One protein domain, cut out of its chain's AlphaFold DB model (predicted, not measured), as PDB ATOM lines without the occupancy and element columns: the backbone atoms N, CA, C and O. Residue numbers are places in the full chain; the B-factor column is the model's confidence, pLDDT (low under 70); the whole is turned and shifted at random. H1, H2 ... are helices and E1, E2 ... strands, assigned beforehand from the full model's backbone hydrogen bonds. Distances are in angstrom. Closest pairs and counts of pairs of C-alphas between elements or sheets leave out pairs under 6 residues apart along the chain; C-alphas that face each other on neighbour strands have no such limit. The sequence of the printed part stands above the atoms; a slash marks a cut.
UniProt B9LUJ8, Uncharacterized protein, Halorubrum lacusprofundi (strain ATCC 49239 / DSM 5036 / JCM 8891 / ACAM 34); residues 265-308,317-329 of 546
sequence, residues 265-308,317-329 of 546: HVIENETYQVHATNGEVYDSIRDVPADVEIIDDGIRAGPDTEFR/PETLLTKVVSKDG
ATOM      1  N   HIS A 265      36.827 -44.706  29.489       88.38
ATOM      2  CA  HIS A 265      37.943 -44.753  28.544       88.38
ATOM      3  C   HIS A 265      37.639 -45.575  27.279       88.38
ATOM      4  O   HIS A 265      38.266 -45.335  26.254       88.38
ATOM      5  N   VAL A 266      36.685 -46.513  27.325       91.00
ATOM      6  CA  VAL A 266      36.250 -47.289  26.151       91.00
ATOM      7  C   VAL A 266      35.592 -46.393  25.107       91.00
ATOM      8  O   VAL A 266      35.818 -46.558  23.912       91.00
ATOM      9  N   ILE A 267      34.812 -45.415  25.569       87.75
ATOM     10  CA  ILE A 267      34.155 -44.423  24.716       87.75
ATOM     11  C   ILE A 267      35.187 -43.408  24.222       87.75
ATOM     12  O   ILE A 267      35.232 -43.117  23.033       87.75
ATOM     13  N   GLU A 268      36.040 -42.895  25.116       83.44
ATOM     14  CA  GLU A 268      37.037 -41.868  24.770       83.44
ATOM     15  C   GLU A 268      38.104 -42.353  23.788       83.44
ATOM     16  O   GLU A 268      38.544 -41.582  22.942       83.44
ATOM     17  N   ASN A 269      38.527 -43.613  23.903       85.62
ATOM     18  CA  ASN A 269      39.557 -44.191  23.044       85.62
ATOM     19  C   ASN A 269      38.977 -44.914  21.820       85.62
ATOM     20  O   ASN A 269      39.737 -45.558  21.101       85.62
ATOM     21  N   GLU A 270      37.655 -44.859  21.621       87.81
ATOM     22  CA  GLU A 270      36.937 -45.595  20.574       87.81
ATOM     23  C   GLU A 270      37.290 -47.103  20.545       87.81
ATOM     24  O   GLU A 270      37.403 -47.716  19.491       87.81
ATOM     25  N   THR A 271      37.473 -47.742  21.710       92.69
ATOM     26  CA  THR A 271      37.797 -49.184  21.799       92.69
ATOM     27  C   THR A 271      36.529 -50.040  21.851       92.69
ATOM     28  O   THR A 271      36.354 -50.893  22.730       92.69
ATOM     29  N   TYR A 272      35.615 -49.771  20.927       92.94
ATOM     30  CA  TYR A 272      34.341 -50.458  20.755       92.94
ATOM     31  C   TYR A 272      34.185 -50.927  19.303       92.94
ATOM     32  O   TYR A 272      35.023 -50.649  18.456       92.94
ATOM     33  N   GLN A 273      33.130 -51.684  19.031       94.81
ATOM     34  CA  GLN A 273      32.744 -52.121  17.695       94.81
ATOM     35  C   GLN A 273      31.270 -51.818  17.466       94.81
ATOM     36  O   GLN A 273      30.457 -51.913  18.390       94.81
ATOM     37  N   VAL A 274      30.928 -51.469  16.231       93.12
ATOM     38  CA  VAL A 274      29.576 -51.097  15.820       93.12
ATOM     39  C   VAL A 274      29.007 -52.192  14.932       93.12
ATOM     40  O   VAL A 274      29.463 -52.410  13.812       93.12
ATOM     41  N   HIS A 275      28.005 -52.900  15.438       94.00
ATOM     42  CA  HIS A 275      27.263 -53.907  14.694       94.00
ATOM     43  C   HIS A 275      26.091 -53.249  13.967       94.00
ATOM     44  O   HIS A 275      25.259 -52.587  14.590       94.00
ATOM     45  N   ALA A 276      26.005 -53.459  12.659       92.88
ATOM     46  CA  ALA A 276      25.013 -52.794  11.830       92.88
ATOM     47  C   ALA A 276      23.994 -53.765  11.215       92.88
ATOM     48  O   ALA A 276      24.172 -54.987  11.200       92.88
ATOM     49  N   THR A 277      22.890 -53.218  10.709       93.56
ATOM     50  CA  THR A 277      21.749 -53.961  10.142       93.56
ATOM     51  C   THR A 277      22.097 -54.766   8.887       93.56
ATOM     52  O   THR A 277      21.427 -55.753   8.582       93.56
ATOM     53  N   ASN A 278      23.176 -54.406   8.187       91.56
ATOM     54  CA  ASN A 278      23.708 -55.157   7.047       91.56
ATOM     55  C   ASN A 278      24.529 -56.405   7.448       91.56
ATOM     56  O   ASN A 278      24.973 -57.151   6.575       91.56
ATOM     57  N   GLY A 279      24.714 -56.650   8.750       92.44
ATOM     58  CA  GLY A 279      25.476 -57.776   9.290       92.44
ATOM     59  C   GLY A 279      26.991 -57.563   9.343       92.44
ATOM     60  O   GLY A 279      27.702 -58.471   9.778       92.44
ATOM     61  N   GLU A 280      27.488 -56.397   8.925       94.94
ATOM     62  CA  GLU A 280      28.893 -56.017   9.064       94.94
ATOM     63  C   GLU A 280      29.187 -55.436  10.458       94.94
ATOM     64  O   GLU A 280      28.288 -55.047  11.213       94.94
ATOM     65  N   VAL A 281      30.475 -55.430  10.809       94.75
ATOM     66  CA  VAL A 281      30.999 -54.862  12.052       94.75
ATOM     67  C   VAL A 281      32.022 -53.801  11.682       94.75
ATOM     68  O   VAL A 281      32.954 -54.084  10.930       94.75
ATOM     69  N   TYR A 282      31.830 -52.605  12.219       91.94
ATOM     70  CA  TYR A 282      32.653 -51.430  11.969       91.94
ATOM     71  C   TYR A 282      33.455 -51.060  13.218       91.94
ATOM     72  O   TYR A 282      33.026 -51.343  14.339       91.94
ATOM     73  N   ASP A 283      34.612 -50.426  13.027       87.00
ATOM     74  CA  ASP A 283      35.484 -50.010  14.131       87.00
ATOM     75  C   ASP A 283      35.000 -48.699  14.782       87.00
ATOM     76  O   ASP A 283      35.201 -48.490  15.974       87.00
ATOM     77  N   SER A 284      34.297 -47.838  14.039       84.38
ATOM     78  CA  SER A 284      33.705 -46.593  14.543       84.38
ATOM     79  C   SER A 284      32.325 -46.331  13.927       84.38
ATOM     80  O   SER A 284      32.005 -46.840  12.853       84.38
ATOM     81  N   ILE A 285      31.504 -45.485  14.570       82.94
ATOM     82  CA  ILE A 285      30.226 -45.021  13.981       82.94
ATOM     83  C   ILE A 285      30.476 -44.323  12.640       82.94
ATOM     84  O   ILE A 285      29.681 -44.449  11.716       82.94
ATOM     85  N   ARG A 286      31.609 -43.624  12.514       82.31
ATOM     86  CA  ARG A 286      31.989 -42.894  11.297       82.31
ATOM     87  C   ARG A 286      32.229 -43.803  10.092       82.31
ATOM     88  O   ARG A 286      32.187 -43.323   8.963       82.31
ATOM     89  N   ASP A 287      32.493 -45.083  10.335       85.06
ATOM     90  CA  ASP A 287      32.739 -46.069   9.287       85.06
ATOM     91  C   ASP A 287      31.442 -46.730   8.797       85.06
ATOM     92  O   ASP A 287      31.453 -47.410   7.770       85.06
ATOM     93  N   VAL A 288      30.325 -46.529   9.511       83.06
ATOM     94  CA  VAL A 288      29.014 -47.050   9.119       83.06
ATOM     95  C   VAL A 288      28.503 -46.253   7.910       83.06
ATOM     96  O   VAL A 288      28.411 -45.024   7.983       83.06
ATOM     97  N   PRO A 289      28.162 -46.908   6.783       86.88
ATOM     98  CA  PRO A 289      27.583 -46.226   5.629       86.88
ATOM     99  C   PRO A 289      26.283 -45.493   5.986       86.88
ATOM    100  O   PRO A 289      25.481 -45.993   6.766       86.88
ATOM    101  N   ALA A 290      26.041 -44.332   5.371       82.19
ATOM    102  CA  ALA A 290      24.888 -43.478   5.690       82.19
ATOM    103  C   ALA A 290      23.513 -44.134   5.435       82.19
ATOM    104  O   ALA A 290      22.505 -43.677   5.964       82.19
ATOM    105  N   ASP A 291      23.456 -45.177   4.604       87.00
ATOM    106  CA  ASP A 291      22.259 -45.967   4.308       87.00
ATOM    107  C   ASP A 291      22.111 -47.216   5.195       87.00
ATOM    108  O   ASP A 291      21.185 -48.005   4.998       87.00
ATOM    109  N   VAL A 292      23.011 -47.409   6.162       84.44
ATOM    110  CA  VAL A 292      23.050 -48.568   7.052       84.44
ATOM    111  C   VAL A 292      22.812 -48.123   8.493       84.44
ATOM    112  O   VAL A 292      23.540 -47.309   9.050       84.44
ATOM    113  N   GLU A 293      21.810 -48.718   9.134       86.19
ATOM    114  CA  GLU A 293      21.483 -48.429  10.533       86.19
ATOM    115  C   GLU A 293      22.284 -49.310  11.501       86.19
ATOM    116  O   GLU A 293      22.588 -50.471  11.201       86.19
ATOM    117  N   ILE A 294      22.577 -48.780  12.690       87.69
ATOM    118  CA  ILE A 294      23.139 -49.535  13.820       87.69
ATOM    119  C   ILE A 294      22.010 -50.359  14.456       87.69
ATOM    120  O   ILE A 294      20.915 -49.839  14.655       87.69
ATOM    121  N   ILE A 295      22.251 -51.635  14.776       90.50
ATOM    122  CA  ILE A 295      21.227 -52.457  15.449       90.50
ATOM    123  C   ILE A 295      20.999 -51.989  16.893       90.50
ATOM    124  O   ILE A 295      21.888 -51.398  17.509       90.50
ATOM    125  N   ASP A 296      19.846 -52.332  17.471       87.88
ATOM    126  CA  ASP A 296      19.602 -52.145  18.905       87.88
ATOM    127  C   ASP A 296      20.701 -52.829  19.732       87.88
ATOM    128  O   ASP A 296      21.043 -53.993  19.495       87.88
ATOM    129  N   ASP A 297      21.275 -52.094  20.690       91.50
ATOM    130  CA  ASP A 297      22.437 -52.527  21.481       91.50
ATOM    131  C   ASP A 297      23.624 -52.997  20.602       91.50
ATOM    132  O   ASP A 297      24.382 -53.920  20.934       91.50
ATOM    133  N   GLY A 298      23.756 -52.379  19.425       89.94
ATOM    134  CA  GLY A 298      24.732 -52.721  18.399       89.94
ATOM    135  C   GLY A 298      26.149 -52.261  18.700       89.94
ATOM    136  O   GLY A 298      27.081 -52.780  18.094       89.94
ATOM    137  N   ILE A 299      26.347 -51.332  19.637       92.50
ATOM    138  CA  ILE A 299      27.684 -50.881  20.024       92.50
ATOM    139  C   ILE A 299      28.161 -51.692  21.221       92.50
ATOM    140  O   ILE A 299      27.523 -51.716  22.276       92.50
ATOM    141  N   ARG A 300      29.301 -52.364  21.055       94.12
ATOM    142  CA  ARG A 300      29.851 -53.312  22.033       94.12
ATOM    143  C   ARG A 300      31.312 -53.016  22.307       94.12
ATOM    144  O   ARG A 300      32.009 -52.510  21.438       94.12
ATOM    145  N   ALA A 301      31.785 -53.349  23.502       93.25
ATOM    146  CA  ALA A 301      33.211 -53.264  23.795       93.25
ATOM    147  C   ALA A 301      34.016 -54.132  22.811       93.25
ATOM    148  O   ALA A 301      33.542 -55.186  22.379       93.25
ATOM    149  N   GLY A 302      35.216 -53.677  22.446       90.69
ATOM    150  CA  GLY A 302      36.081 -54.418  21.532       90.69
ATOM    151  C   GLY A 302      36.510 -55.791  22.084       90.69
ATOM    152  O   GLY A 302      36.360 -56.055  23.277       90.69
ATOM    153  N   PRO A 303      37.103 -56.663  21.246       84.81
ATOM    154  CA  PRO A 303      37.372 -58.073  21.574       84.81
ATOM    155  C   PRO A 303      38.203 -58.323  22.842       84.81
ATOM    156  O   PRO A 303      38.072 -59.378  23.457       84.81
ATOM    157  N   ASP A 304      39.027 -57.352  23.244       87.19
ATOM    158  CA  ASP A 304      39.910 -57.416  24.415       87.19
ATOM    159  C   ASP A 304      39.581 -56.333  25.457       87.19
ATOM    160  O   ASP A 304      40.426 -55.931  26.258       87.19
ATOM    161  N   THR A 305      38.362 -55.795  25.419       90.88
ATOM    162  CA  THR A 305      37.920 -54.696  26.278       90.88
ATOM    163  C   THR A 305      36.646 -55.087  27.012       90.88
ATOM    164  O   THR A 305      35.728 -55.660  26.434       90.88
ATOM    165  N   GLU A 306      36.578 -54.765  28.301       92.75
ATOM    166  CA  GLU A 306      35.362 -54.917  29.094       92.75
ATOM    167  C   GLU A 306      34.721 -53.542  29.295       92.75
ATOM    168  O   GLU A 306      35.414 -52.565  29.582       92.75
ATOM    169  N   PHE A 307      33.397 -53.465  29.162       95.19
ATOM    170  CA  PHE A 307      32.630 -52.276  29.514       95.19
ATOM    171  C   PHE A 307      31.610 -52.652  30.582       95.19
ATOM    172  O   PHE A 307      30.752 -53.505  30.364       95.19
ATOM    173  N   ARG A 308      31.720 -52.050  31.764       95.06
ATOM    174  CA  ARG A 308      30.861 -52.355  32.913       95.06
ATOM    175  C   ARG A 308      29.939 -51.188  33.214       95.06
ATOM    176  O   ARG A 308      30.279 -50.029  32.984       95.06
ATOM    177  N   PRO A 317      25.565 -53.011  29.565       94.69
ATOM    178  CA  PRO A 317      26.740 -52.394  28.952       94.69
ATOM    179  C   PRO A 317      26.541 -51.917  27.516       94.69
ATOM    180  O   PRO A 317      26.839 -50.765  27.212       94.69
ATOM    181  N   GLU A 318      25.994 -52.770  26.659       93.31
ATOM    182  CA  GLU A 318      25.791 -52.512  25.234       93.31
ATOM    183  C   GLU A 318      24.731 -51.429  25.015       93.31
ATOM    184  O   GLU A 318      24.913 -50.539  24.185       93.31
ATOM    185  N   THR A 319      23.668 -51.434  25.824       92.19
ATOM    186  CA  THR A 319      22.639 -50.388  25.814       92.19
ATOM    187  C   THR A 319      23.205 -49.042  26.215       92.19
ATOM    188  O   THR A 319      22.953 -48.039  25.545       92.19
ATOM    189  N   LEU A 320      23.993 -48.995  27.295       91.56
ATOM    190  CA  LEU A 320      24.611 -47.749  27.728       91.56
ATOM    191  C   LEU A 320      25.587 -47.228  26.668       91.56
ATOM    192  O   LEU A 320      25.562 -46.042  26.344       91.56
ATOM    193  N   LEU A 321      26.432 -48.110  26.134       91.19
ATOM    194  CA  LEU A 321      27.432 -47.759  25.136       91.19
ATOM    195  C   LEU A 321      26.760 -47.247  23.859       91.19
ATOM    196  O   LEU A 321      27.062 -46.147  23.407       91.19
ATOM    197  N   THR A 322      25.757 -47.971  23.358       89.88
ATOM    198  CA  THR A 322      24.960 -47.560  22.196       89.88
ATOM    199  C   THR A 322      24.311 -46.204  22.434       89.88
ATOM    200  O   THR A 322      24.476 -45.293  21.631       89.88
ATOM    201  N   LYS A 323      23.649 -46.009  23.579       86.62
ATOM    202  CA  LYS A 323      22.981 -44.752  23.944       86.62
ATOM    203  C   LYS A 323      23.920 -43.550  24.024       86.62
ATOM    204  O   LYS A 323      23.489 -42.442  23.716       86.62
ATOM    205  N   VAL A 324      25.144 -43.731  24.514       84.69
ATOM    206  CA  VAL A 324      26.091 -42.621  24.686       84.69
ATOM    207  C   VAL A 324      26.809 -42.299  23.382       84.69
ATOM    208  O   VAL A 324      26.970 -41.125  23.072       84.69
ATOM    209  N   VAL A 325      27.221 -43.317  22.626       82.69
ATOM    210  CA  VAL A 325      28.006 -43.127  21.401       82.69
ATOM    211  C   VAL A 325      27.111 -42.710  20.224       82.69
ATOM    212  O   VAL A 325      27.512 -41.856  19.447       82.69
ATOM    213  N   SER A 326      25.878 -43.227  20.117       74.88
ATOM    214  CA  SER A 326      24.945 -42.846  19.032       74.88
ATOM    215  C   SER A 326      24.354 -41.440  19.166       74.88
ATOM    216  O   SER A 326      23.876 -40.880  18.184       74.88
ATOM    217  N   LYS A 327      24.359 -40.855  20.370       64.94
ATOM    218  CA  LYS A 327      23.853 -39.500  20.598       64.94
ATOM    219  C   LYS A 327      24.963 -38.479  20.409       64.94
ATOM    220  O   LYS A 327      25.506 -37.966  21.397       64.94
ATOM    221  N   ASP A 328      25.256 -38.183  19.148       50.03
ATOM    222  CA  ASP A 328      26.167 -37.107  18.770       50.03
ATOM    223  C   ASP A 328      25.785 -35.800  19.507       50.03
ATOM    224  O   ASP A 328      24.613 -35.541  19.798       50.03
ATOM    225  N   GLY A 329      26.779 -35.042  19.976       47.91
ATOM    226  CA  GLY A 329      26.563 -33.790  20.722       47.91
ATOM    227  C   GLY A 329      26.242 -33.889  22.225       47.91
ATOM    228  O   GLY A 329      26.749 -33.102  23.024       47.91
TER     229      GLY A 329
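This is residues 265 to 308 and 317 to 329 of the 546 residues of an uncharacterized protein of Halorubrum lacusprofundi (strain ATCC 49239 / DSM 5036 / JCM 8891 / ACAM 34) (UniProt B9LUJ8). A small twisted hairpin of two strands, E1 and E2, has one helix, H2, packed on E2, while a single short turn of helix, H1, sits at the end where E1 begins and E2 ends. The strands are joined by a long loop of residues 277 to 293, which folds back early so that residues 281 to 282 pair with 274 to 275 of E1, and E2 itself bends by 79 degrees. The printed part has 57 residues, with two named helices and two named strands in the order H1, E1, E2, H2, and the sheet, in the order E1 - E2, is antiparallel. The class is mixed, helices and strands, though under half of the residues are in named elements. The whole is compact, with a radius of gyration of the C-alphas of 10.4 A, and rounded, spanning 30 by 26 by 18 A.

H1 is residues 265 to 268, with C-alpha 265 at (37.943, -44.753, 28.544). E1 is residues 272 to 276, 13.1 A from first to last C-alpha, beginning with C-alpha 272 at (34.341, -50.458, 20.755). E2 is residues 294 to 301, 14.7 A long, and bends at residue 297. H2 is residues 317 to 325, 12.0 A long, ending with C-alpha 325 at (28.006, -43.127, 21.401).

E1 and E2 form a hairpin and are antiparallel, with 160 degrees between their directions. N 273 and O 300 are 2.8 A apart, and N 275 and O 298 are 2.8 A apart, both within hydrogen-bond range. The C-alphas of Val 274 and Gln 273 face those of Ile 299 and Arg 300, at 4.6 A and 5.3 A. E2 and H2 have 18 pairs of C-alphas within 8 A, the closest being those of Ile 299 and Thr 322, 4.8 A apart. E1 and H2 are near each other, with 6 pairs of C-alphas within 10 A. The closest C-alphas of H1 and E1 are those of Val 266 and Tyr 272, 6.5 A apart. H1 and H2 are close but not clearly touching; their closest C-alphas, of Ile 267 and Val 325, are 7.1 A apart. In H2 every O i to N i+4 pair is within hydrogen-bond range, while H1 is too short for such a pair.

The two C-alphas farthest apart are those of Asp 291 and Arg 308, at 30.5 A. The link from H1 to E1 is tight and that from E1 to E2, 17 residues, is long. Residues 309 to 316 are not printed, and C-alphas 308 and 317 are 5.7 A apart across this cut, which lies in the link from E2 to H2. The mean pLDDT of the printed part is 87.4, and residues 327 to 329 are under 70.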